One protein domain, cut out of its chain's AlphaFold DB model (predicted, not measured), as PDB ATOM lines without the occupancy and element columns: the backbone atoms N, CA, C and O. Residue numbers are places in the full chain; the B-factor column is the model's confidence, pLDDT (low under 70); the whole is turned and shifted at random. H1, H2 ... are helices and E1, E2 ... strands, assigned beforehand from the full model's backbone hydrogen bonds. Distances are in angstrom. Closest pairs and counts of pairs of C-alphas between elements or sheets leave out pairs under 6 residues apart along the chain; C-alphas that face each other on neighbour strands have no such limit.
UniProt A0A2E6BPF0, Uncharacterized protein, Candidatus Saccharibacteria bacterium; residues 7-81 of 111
ATOM      1  N   VAL A   7      50.500 -38.444   0.072       55.50
ATOM      2  CA  VAL A   7      49.319 -37.770  -0.474       55.50
ATOM      3  C   VAL A   7      48.078 -38.677  -0.450       55.50
ATOM      4  O   VAL A   7      46.971 -38.167  -0.279       55.50
ATOM      5  N   VAL A   8      48.255 -40.000  -0.549       56.19
ATOM      6  CA  VAL A   8      47.180 -41.004  -0.448       56.19
ATOM      7  C   VAL A   8      46.429 -40.891   0.885       56.19
ATOM      8  O   VAL A   8      45.210 -40.998   0.899       56.19
ATOM      9  N   GLU A   9      47.113 -40.556   1.986       53.62
ATOM     10  CA  GLU A   9      46.512 -40.493   3.331       53.62
ATOM     11  C   GLU A   9      45.427 -39.419   3.491       53.62
ATOM     12  O   GLU A   9      44.641 -39.470   4.434       53.62
ATOM     13  N   LYS A  10      45.388 -38.423   2.599       55.38
ATOM     14  CA  LYS A  10      44.469 -37.276   2.696       55.38
ATOM     15  C   LYS A  10      43.354 -37.299   1.661       55.38
ATOM     16  O   LYS A  10      42.530 -36.386   1.635       55.38
ATOM     17  N   ILE A  11      43.336 -38.311   0.803       60.44
ATOM     18  CA  ILE A  11      42.342 -38.456  -0.248       60.44
ATOM     19  C   ILE A  11      41.363 -39.541   0.208       60.44
ATOM     20  O   ILE A  11      41.714 -40.713   0.243       60.44
ATOM     21  N   PHE A  12      40.131 -39.150   0.553       57.66
ATOM     22  CA  PHE A  12      39.020 -40.069   0.854       57.66
ATOM     23  C   PHE A  12      38.508 -40.743  -0.430       57.66
ATOM     24  O   PHE A  12      37.385 -40.506  -0.876       57.66
ATOM     25  N   LEU A  13      39.352 -41.542  -1.072       64.88
ATOM     26  CA  LEU A  13      38.958 -42.432  -2.156       64.88
ATOM     27  C   LEU A  13      39.233 -43.865  -1.711       64.88
ATOM     28  O   LEU A  13      40.292 -44.138  -1.157       64.88
ATOM     29  N   GLU A  14      38.299 -44.769  -1.989       77.00
ATOM     30  CA  GLU A  14      38.545 -46.212  -1.967       77.00
ATOM     31  C   GLU A  14      38.927 -46.631  -3.395       77.00
ATOM     32  O   GLU A  14      38.046 -46.831  -4.239       77.00
ATOM     33  N   PRO A  15      40.226 -46.654  -3.752       84.25
ATOM     34  CA  PRO A  15      40.628 -47.038  -5.094       84.25
ATOM     35  C   PRO A  15      40.429 -48.540  -5.305       84.25
ATOM     36  O   PRO A  15      40.713 -49.334  -4.422       84.25
ATOM     37  N   ALA A  16      40.061 -48.962  -6.517       83.94
ATOM     38  CA  ALA A  16      40.113 -50.387  -6.862       83.94
ATOM     39  C   ALA A  16      41.550 -50.942  -6.779       83.94
ATOM     40  O   ALA A  16      41.760 -52.062  -6.323       83.94
ATOM     41  N   TYR A  17      42.532 -50.130  -7.193       84.62
ATOM     42  CA  TYR A  17      43.956 -50.471  -7.206       84.62
ATOM     43  C   TYR A  17      44.826 -49.252  -6.911       84.62
ATOM     44  O   TYR A  17      44.502 -48.123  -7.320       84.62
ATOM     45  N   ILE A  18      45.980 -49.487  -6.287       90.38
ATOM     46  CA  ILE A  18      47.088 -48.535  -6.271       90.38
ATOM     47  C   ILE A  18      48.052 -48.945  -7.384       90.38
ATOM     48  O   ILE A  18      48.404 -50.107  -7.507       90.38
ATOM     49  N   ILE A  19      48.454 -47.994  -8.215       91.06
ATOM     50  CA  ILE A  19      49.417 -48.174  -9.297       91.06
ATOM     51  C   ILE A  19      50.652 -47.365  -8.942       91.06
ATOM     52  O   ILE A  19      50.526 -46.182  -8.622       91.06
ATOM     53  N   ASP A  20      51.835 -47.957  -9.038       90.88
ATOM     54  CA  ASP A  20      53.091 -47.220  -8.915       90.88
ATOM     55  C   ASP A  20      54.136 -47.773  -9.891       90.88
ATOM     56  O   ASP A  20      54.088 -48.936 -10.286       90.88
ATOM     57  N   ASN A  21      55.073 -46.920 -10.300       89.94
ATOM     58  CA  ASN A  21      56.202 -47.316 -11.138       89.94
ATOM     59  C   ASN A  21      57.350 -47.909 -10.309       89.94
ATOM     60  O   ASN A  21      58.251 -48.516 -10.883       89.94
ATOM     61  N   ASN A  22      57.352 -47.716  -8.986       87.69
ATOM     62  CA  ASN A  22      58.421 -48.181  -8.117       87.69
ATOM     63  C   ASN A  22      58.361 -49.713  -7.924       87.69
ATOM     64  O   ASN A  22      57.443 -50.194  -7.251       87.69
ATOM     65  N   PRO A  23      59.342 -50.483  -8.438       88.25
ATOM     66  CA  PRO A  23      59.369 -51.937  -8.287       88.25
ATOM     67  C   PRO A  23      59.449 -52.393  -6.828       88.25
ATOM     68  O   PRO A  23      58.945 -53.465  -6.518       88.25
ATOM     69  N   ASP A  24      60.004 -51.572  -5.932       88.94
ATOM     70  CA  ASP A  24      60.087 -51.887  -4.502       88.94
ATOM     71  C   ASP A  24      58.724 -51.792  -3.803       88.94
ATOM     72  O   ASP A  24      58.541 -52.335  -2.714       88.94
ATOM     73  N   LEU A  25      57.766 -51.071  -4.400       86.69
ATOM     74  CA  LEU A  25      56.406 -50.938  -3.880       86.69
ATOM     75  C   LEU A  25      55.451 -51.951  -4.507       86.69
ATOM     76  O   LEU A  25      54.501 -52.354  -3.844       86.69
ATOM     77  N   ILE A  26      55.684 -52.363  -5.753       89.94
ATOM     78  CA  ILE A  26      54.823 -53.321  -6.456       89.94
ATOM     79  C   ILE A  26      54.771 -54.653  -5.688       89.94
ATOM     80  O   ILE A  26      55.795 -55.204  -5.295       89.94
ATOM     81  N   GLY A  27      53.561 -55.173  -5.479       89.12
ATOM     82  CA  GLY A  27      53.290 -56.379  -4.693       89.12
ATOM     83  C   GLY A  27      53.153 -56.133  -3.187       89.12
ATOM     84  O   GLY A  27      52.659 -57.004  -2.471       89.12
ATOM     85  N   ASN A  28      53.524 -54.949  -2.686       90.81
ATOM     86  CA  ASN A  28      53.206 -54.560  -1.314       90.81
ATOM     87  C   ASN A  28      51.749 -54.104  -1.197       90.81
ATOM     88  O   ASN A  28      51.064 -53.822  -2.179       90.81
ATOM     89  N   THR A  29      51.273 -54.010   0.041       86.88
ATOM     90  CA  THR A  29      49.936 -53.502   0.358       86.88
ATOM     91  C   THR A  29      50.039 -52.148   1.048       86.88
ATOM     92  O   THR A  29      50.773 -52.000   2.024       86.88
ATOM     93  N   PHE A  30      49.263 -51.173   0.583       82.44
ATOM     94  CA  PHE A  30      49.111 -49.862   1.204       82.44
ATOM     95  C   PHE A  30      47.644 -49.634   1.558       82.44
ATOM     96  O   PHE A  30      46.775 -49.699   0.695       82.44
ATOM     97  N   GLN A  31      47.359 -49.394   2.842       78.25
ATOM     98  CA  GLN A  31      45.992 -49.192   3.350       78.25
ATOM     99  C   GLN A  31      44.994 -50.296   2.936       78.25
ATOM    100  O   GLN A  31      43.822 -50.030   2.699       78.25
ATOM    101  N   GLY A  32      45.460 -51.545   2.842       83.38
ATOM    102  CA  GLY A  32      44.635 -52.687   2.429       83.38
ATOM    103  C   GLY A  32      44.519 -52.893   0.915       83.38
ATOM    104  O   GLY A  32      43.945 -53.895   0.500       83.38
ATOM    105  N   PHE A  33      45.106 -52.016   0.095       85.31
ATOM    106  CA  PHE A  33      45.135 -52.143  -1.362       85.31
ATOM    107  C   PHE A  33      46.505 -52.601  -1.853       85.31
ATOM    108  O   PHE A  33      47.535 -52.065  -1.444       85.31
ATOM    109  N   GLU A  34      46.523 -53.578  -2.752       88.50
ATOM    110  CA  GLU A  34      47.752 -54.010  -3.412       88.50
ATOM    111  C   GLU A  34      48.263 -52.918  -4.363       88.50
ATOM    112  O   GLU A  34      47.495 -52.301  -5.111       88.50
ATOM    113  N   VAL A  35      49.575 -52.695  -4.333       90.25
ATOM    114  CA  VAL A  35      50.272 -51.839  -5.288       90.25
ATOM    115  C   VAL A  35      50.634 -52.670  -6.514       90.25
ATOM    116  O   VAL A  35      51.357 -53.660  -6.429       90.25
ATOM    117  N   GLN A  36      50.150 -52.246  -7.673       93.00
ATOM    118  CA  GLN A  36      50.301 -52.943  -8.939       93.00
ATOM    119  C   GLN A  36      51.097 -52.109  -9.947       93.00
ATOM    120  O   GLN A  36      51.221 -50.887  -9.845       93.00
ATOM    121  N   SER A  37      51.648 -52.795 -10.945       92.88
ATOM    122  CA  SER A  37      52.323 -52.157 -12.075       92.88
ATOM    123  C   SER A  37      51.305 -51.479 -13.010       92.88
ATOM    124  O   SER A  37      50.205 -52.007 -13.187       92.88
ATOM    125  N   PRO A  38      51.658 -50.378 -13.701       91.31
ATOM    126  CA  PRO A  38      50.797 -49.748 -14.708       91.31
ATOM    127  C   PRO A  38      50.389 -50.665 -15.858       91.31
ATOM    128  O   PRO A  38      49.397 -50.393 -16.531       91.31
ATOM    129  N   GLU A  39      51.134 -51.749 -16.088       91.25
ATOM    130  CA  GLU A  39      50.841 -52.718 -17.144       91.25
ATOM    131  C   GLU A  39      49.436 -53.325 -17.021       91.25
ATOM    132  O   GLU A  39      48.841 -53.680 -18.037       91.25
ATOM    133  N   ILE A  40      48.851 -53.375 -15.816       89.88
ATOM    134  CA  ILE A  40      47.481 -53.876 -15.629       89.88
ATOM    135  C   ILE A  40      46.429 -53.030 -16.361       89.88
ATOM    136  O   ILE A  40      45.333 -53.511 -16.641       89.88
ATOM    137  N   LEU A  41      46.743 -51.758 -16.634       90.06
ATOM    138  CA  LEU A  41      45.822 -50.806 -17.254       90.06
ATOM    139  C   LEU A  41      45.745 -51.007 -18.773       90.06
ATOM    140  O   LEU A  41      44.840 -50.496 -19.436       90.06
ATOM    141  N   LYS A  42      46.700 -51.747 -19.347       89.81
ATOM    142  CA  LYS A  42      46.840 -51.920 -20.788       89.81
ATOM    143  C   LYS A  42      45.636 -52.662 -21.369       89.81
ATOM    144  O   LYS A  42      45.335 -53.789 -20.989       89.81
ATOM    145  N   GLY A  43      44.958 -52.023 -22.322       87.31
ATOM    146  CA  GLY A  43      43.767 -52.575 -22.974       87.31
ATOM    147  C   GLY A  43      42.486 -52.514 -22.135       87.31
ATOM    148  O   GLY A  43      41.466 -53.026 -22.584       87.31
ATOM    149  N   ARG A  44      42.515 -51.874 -20.957       87.31
ATOM    150  CA  ARG A  44      41.375 -51.765 -20.028       87.31
ATOM    151  C   ARG A  44      40.938 -50.319 -19.775       87.31
ATOM    152  O   ARG A  44      40.393 -49.998 -18.725       87.31
ATOM    153  N   ILE A  45      41.176 -49.428 -20.736       86.62
ATOM    154  CA  ILE A  45      40.901 -47.985 -20.601       86.62
ATOM    155  C   ILE A  45      39.439 -47.675 -20.234       86.62
ATOM    156  O   ILE A  45      39.179 -46.762 -19.462       86.62
ATOM    157  N   ASN A  46      38.488 -48.485 -20.707       86.31
ATOM    158  CA  ASN A  46      37.057 -48.277 -20.462       86.31
ATOM    159  C   ASN A  46      36.590 -48.798 -19.092       86.31
ATOM    160  O   ASN A  46      35.426 -48.625 -18.738       86.31
ATOM    161  N   GLU A  47      37.466 -49.465 -18.338       88.50
ATOM    162  CA  GLU A  47      37.141 -50.070 -17.042       88.50
ATOM    163  C   GLU A  47      37.529 -49.168 -15.865       88.50
ATOM    164  O   GLU A  47      37.048 -49.368 -14.749       88.50
ATOM    165  N   PHE A  48      38.388 -48.165 -16.091       86.94
ATOM    166  CA  PHE A  48      39.037 -47.430 -15.010       86.94
ATOM    167  C   PHE A  48      39.015 -45.918 -15.210       86.94
ATOM    168  O   PHE A  48      39.264 -45.412 -16.297       86.94
ATOM    169  N   GLN A  49      38.835 -45.192 -14.103       89.69
ATOM    170  CA  GLN A  49      39.280 -43.804 -13.989       89.69
ATOM    171  C   GLN A  49      40.568 -43.740 -13.172       89.69
ATOM    172  O   GLN A  49      40.650 -44.258 -12.053       89.69
ATOM    173  N   VAL A  50      41.577 -43.058 -13.706       91.00
ATOM    174  CA  VAL A  50      42.879 -42.904 -13.065       91.00
ATOM    175  C   VAL A  50      42.958 -41.555 -12.362       91.00
ATOM    176  O   VAL A  50      42.930 -40.495 -12.983       91.00
ATOM    177  N   VAL A  51      43.111 -41.596 -11.040       90.69
ATOM    178  CA  VAL A  51      43.434 -40.417 -10.228       90.69
ATOM    179  C   VAL A  51      44.929 -40.415  -9.917       90.69
ATOM    180  O   VAL A  51      45.423 -41.312  -9.228       90.69
ATOM    181  N   VAL A  52      45.648 -39.419 -10.432       90.31
ATOM    182  CA  VAL A  52      47.098 -39.242 -10.282       90.31
ATOM    183  C   VAL A  52      47.405 -38.510  -8.977       90.31
ATOM    184  O   VAL A  52      46.926 -37.400  -8.745       90.31
ATOM    185  N   CYS A  53      48.216 -39.152  -8.139       86.69
ATOM    186  CA  CYS A  53      48.530 -38.766  -6.762       86.69
ATOM    187  C   CYS A  53      50.034 -38.516  -6.535       86.69
ATOM    188  O   CYS A  53      50.520 -38.570  -5.408       86.69
ATOM    189  N   THR A  54      50.773 -38.216  -7.605       84.81
ATOM    190  CA  THR A  54      52.211 -37.909  -7.580       84.81
ATOM    191  C   THR A  54      52.495 -36.486  -8.062       84.81
ATOM    192  O   THR A  54      51.690 -35.898  -8.783       84.81
ATOM    193  N   THR A  55      53.652 -35.939  -7.692       82.12
ATOM    194  CA  THR A  55      54.182 -34.671  -8.219       82.12
ATOM    195  C   THR A  55      54.824 -34.828  -9.602       82.12
ATOM    196  O   THR A  55      54.942 -33.847 -10.333       82.12
ATOM    197  N   PHE A  56      55.172 -36.052 -10.019       85.50
ATOM    198  CA  PHE A  56      55.738 -36.365 -11.343       85.50
ATOM    199  C   PHE A  56      54.664 -36.430 -12.447       85.50
ATOM    200  O   PHE A  56      54.574 -37.374 -13.230       85.50
ATOM    201  N   ILE A  57      53.805 -35.413 -12.511       87.38
ATOM    202  CA  ILE A  57      52.579 -35.421 -13.325       87.38
ATOM    203  C   ILE A  57      52.878 -35.494 -14.816       87.38
ATOM    204  O   ILE A  57      52.208 -36.231 -15.530       87.38
ATOM    205  N   SER A  58      53.879 -34.756 -15.295       88.12
ATOM    206  CA  SER A  58      54.242 -34.749 -16.716       88.12
ATOM    207  C   SER A  58      54.653 -36.138 -17.214       88.12
ATOM    208  O   SER A  58      54.313 -36.519 -18.332       88.12
ATOM    209  N   GLU A  59      55.351 -36.902 -16.373       90.06
ATOM    210  CA  GLU A  59      55.788 -38.262 -16.683       90.06
ATOM    211  C   GLU A  59      54.606 -39.235 -16.691       90.06
ATOM    212  O   GLU A  59      54.381 -39.924 -17.687       90.06
ATOM    213  N   VAL A  60      53.786 -39.212 -15.635       92.00
ATOM    214  CA  VAL A  60      52.594 -40.069 -15.535       92.00
ATOM    215  C   VAL A  60      51.582 -39.752 -16.632       92.00
ATOM    216  O   VAL A  60      51.018 -40.665 -17.226       92.00
ATOM    217  N   LYS A  61      51.389 -38.474 -16.979       93.62
ATOM    218  CA  LYS A  61      50.542 -38.069 -18.108       93.62
ATOM    219  C   LYS A  61      51.012 -38.727 -19.400       93.62
ATOM    220  O   LYS A  61      50.208 -39.339 -20.092       93.62
ATOM    221  N   LYS A  62      52.310 -38.638 -19.709       94.00
ATOM    222  CA  LYS A  62      52.881 -39.260 -20.910       94.00
ATOM    223  C   LYS A  62      52.673 -40.777 -20.904       94.00
ATOM    224  O   LYS A  62      52.296 -41.338 -21.927       94.00
ATOM    225  N   GLN A  63      52.885 -41.429 -19.762       93.88
ATOM    226  CA  GLN A  63      52.683 -42.869 -19.612       93.88
ATOM    227  C   GLN A  63      51.221 -43.277 -19.835       93.88
ATOM    228  O   GLN A  63      50.958 -44.184 -20.617       93.88
ATOM    229  N   LEU A  64      50.271 -42.584 -19.207       93.31
ATOM    230  CA  LEU A  64      48.843 -42.873 -19.343       93.31
ATOM    231  C   LEU A  64      48.348 -42.622 -20.773       93.31
ATOM    232  O   LEU A  64      47.645 -43.461 -21.328       93.31
ATOM    233  N   THR A  65      48.789 -41.542 -21.419       93.75
ATOM    234  CA  THR A  65      48.457 -41.289 -22.829       93.75
ATOM    235  C   THR A  65      49.026 -42.367 -23.756       93.75
ATOM    236  O   THR A  65      48.337 -42.803 -24.673       93.75
ATOM    237  N   ASN A  66      50.232 -42.881 -23.489       94.19
ATOM    238  CA  ASN A  66      50.787 -44.018 -24.237       94.19
ATOM    239  C   ASN A  66      50.000 -45.324 -24.019       94.19
ATOM    240  O   ASN A  66      50.016 -46.196 -24.885       94.19
ATOM    241  N   LEU A  67      49.320 -45.463 -22.878       91.62
ATOM    242  CA  LEU A  67      48.431 -46.587 -22.573       91.62
ATOM    243  C   LEU A  67      47.022 -46.419 -23.171       91.62
ATOM    244  O   LEU A  67      46.227 -47.355 -23.103       91.62
ATOM    245  N   GLY A  68      46.729 -45.265 -23.782       93.06
ATOM    246  CA  GLY A  68      45.459 -44.971 -24.446       93.06
ATOM    247  C   GLY A  68      44.471 -44.141 -23.624       93.06
ATOM    248  O   GLY A  68      43.362 -43.924 -24.097       93.06
ATOM    249  N   PHE A  69      44.857 -43.668 -22.436       93.88
ATOM    250  CA  PHE A  69      44.017 -42.798 -21.605       93.88
ATOM    251  C   PHE A  69      43.981 -41.359 -22.144       93.88
ATOM    252  O   PHE A  69      45.006 -40.792 -22.555       93.88
ATOM    253  N   VAL A  70      42.807 -40.738 -22.077       93.56
ATOM    254  CA  VAL A  70      42.548 -39.335 -22.405       93.56
ATOM    255  C   VAL A  70      42.651 -38.457 -21.152       93.56
ATOM    256  O   VAL A  70      41.777 -38.394 -20.284       93.56
ATOM    257  N   TRP A  71      43.745 -37.696 -21.081       92.31
ATOM    258  CA  TRP A  71      43.995 -36.779 -19.972       92.31
ATOM    259  C   TRP A  71      42.900 -35.712 -19.837       92.31
ATOM    260  O   TRP A  71      42.668 -34.935 -20.760       92.31
ATOM    261  N   GLY A  72      42.309 -35.614 -18.650       88.00
ATOM    262  CA  GLY A  72      41.180 -34.738 -18.337       88.00
ATOM    263  C   GLY A  72      39.820 -35.438 -18.382       88.00
ATOM    264  O   GLY A  72      38.878 -34.912 -17.796       88.00
ATOM    265  N   GLU A  73      39.727 -36.619 -18.997       90.56
ATOM    266  CA  GLU A  73      38.486 -37.397 -19.100       90.56
ATOM    267  C   GLU A  73      38.550 -38.649 -18.217       90.56
ATOM    268  O   GLU A  73      37.882 -38.724 -17.183       90.56
ATOM    269  N   ASP A  74      39.405 -39.605 -18.582       91.38
ATOM    270  CA  ASP A  74      39.589 -40.881 -17.877       91.38
ATOM    271  C   ASP A  74      40.831 -40.881 -16.960       91.38
ATOM    272  O   ASP A  74      40.968 -41.742 -16.091       91.38
ATOM    273  N   ALA A  75      41.699 -39.871 -17.081       91.44
ATOM    274  CA  ALA A  75      42.870 -39.664 -16.238       91.44
ATOM    275  C   ALA A  75      42.953 -38.212 -15.745       91.44
ATOM    276  O   ALA A  75      43.036 -37.277 -16.543       91.44
ATOM    277  N   LYS A  76      42.979 -37.998 -14.425       90.62
ATOM    278  CA  LYS A  76      43.021 -36.658 -13.809       90.62
ATOM    279  C   LYS A  76      43.936 -36.596 -12.593       90.62
ATOM    280  O   LYS A  76      44.142 -37.589 -11.903       90.62
ATOM    281  N   VAL A  77      44.461 -35.412 -12.301       88.50
ATOM    282  CA  VAL A  77      45.222 -35.155 -11.068       88.50
ATOM    283  C   VAL A  77      44.254 -35.052  -9.895       88.50
ATOM    284  O   VAL A  77      43.164 -34.497 -10.040       88.50
ATOM    285  N   ALA A  78      44.638 -35.581  -8.733       85.94
ATOM    286  CA  ALA A  78      43.882 -35.368  -7.506       85.94
ATOM    287  C   ALA A  78      43.748 -33.864  -7.204       85.94
ATOM    288  O   ALA A  78      44.737 -33.130  -7.259       85.94
ATOM    289  N   SER A  79      42.544 -33.423  -6.832       81.06
ATOM    290  CA  SER A  79      42.231 -32.008  -6.571       81.06
ATOM    291  C   SER A  79      43.208 -31.360  -5.583       81.06
ATOM    292  O   SER A  79      43.761 -30.292  -5.851       81.06
ATOM    293  N   LEU A  80      43.525 -32.069  -4.497       73.56
ATOM    294  CA  LEU A  80      44.464 -31.617  -3.469       73.56
ATOM    295  C   LEU A  80      45.872 -31.323  -4.022       73.56
ATOM    296  O   LEU A  80      46.547 -30.402  -3.564       73.56
ATOM    297  N   LEU A  81      46.341 -32.100  -5.003       75.31
ATOM    298  CA  LEU A  81      47.632 -31.856  -5.651       75.31
ATOM    299  C   LEU A  81      47.563 -30.698  -6.633       75.31
ATOM    300  O   LEU A  81      48.506 -29.908  -6.690       75.31
TER     301      LEU A  81
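Overview. This is residues 7 to 81 of the 111 residues of an uncharacterized protein of Candidatus Saccharibacteria bacterium (UniProt A0A2E6BPF0). A rounded body with little regular structure: helix H3 lies near a small parallel sheet, E2 beside E3, and in another part the long loop of residues 11 to 32 pairs briefly with E1. The 75 printed residues hold H1 E1 H2 E2 H3 E3 in chain order; only 28 are in these named elements, class mixed. It is compact, radius of gyration of the C-alphas 11.8 A, spanning 28 by 25 by 22 A.

Arrangement. E2, residues 50 to 52, and E3, 75 to 77, are parallel at 26 degrees; N 52 and O 76 are 2.8 A apart, within hydrogen-bond range. With H3, residues 57 to 66, they form a strand-helix-strand unit, parallel neighbour strands joined through a helix, with a right-handed crossover. The closest C-alphas of H3 and E3, Leu 64 and Ala 75, are 7.5 A apart. In H3 every O i to N i+4 pair is within hydrogen-bond range. Residues 18 to 19 pair in parallel with residues 35 to 36 of E1, residues 33 to 36. E1 and H2, residues 38 to 41, meet only through their link. H1, residues 7 to 10, is apart from E1 and E2. H1 and H2 are too short for O i to N i+4 pairs.

Along the chain. H3 is 14.0 A long, E1 9.2 A, E3 7.3 A, E2 6.2 A, H1 5.8 A and H2 5.7 A. H1 begins at C-alpha 7 (49.319, -37.770, -0.474); E3 ends at C-alpha 77 (45.222, -35.155, -11.068).

Size, cuts and confidence. The C-alphas farthest apart, Lys 10 and Gly 43, are 29.9 A apart. The printed part has no cut; H1 to E1 is a long link. Residues 7 to 13 have pLDDT under 70.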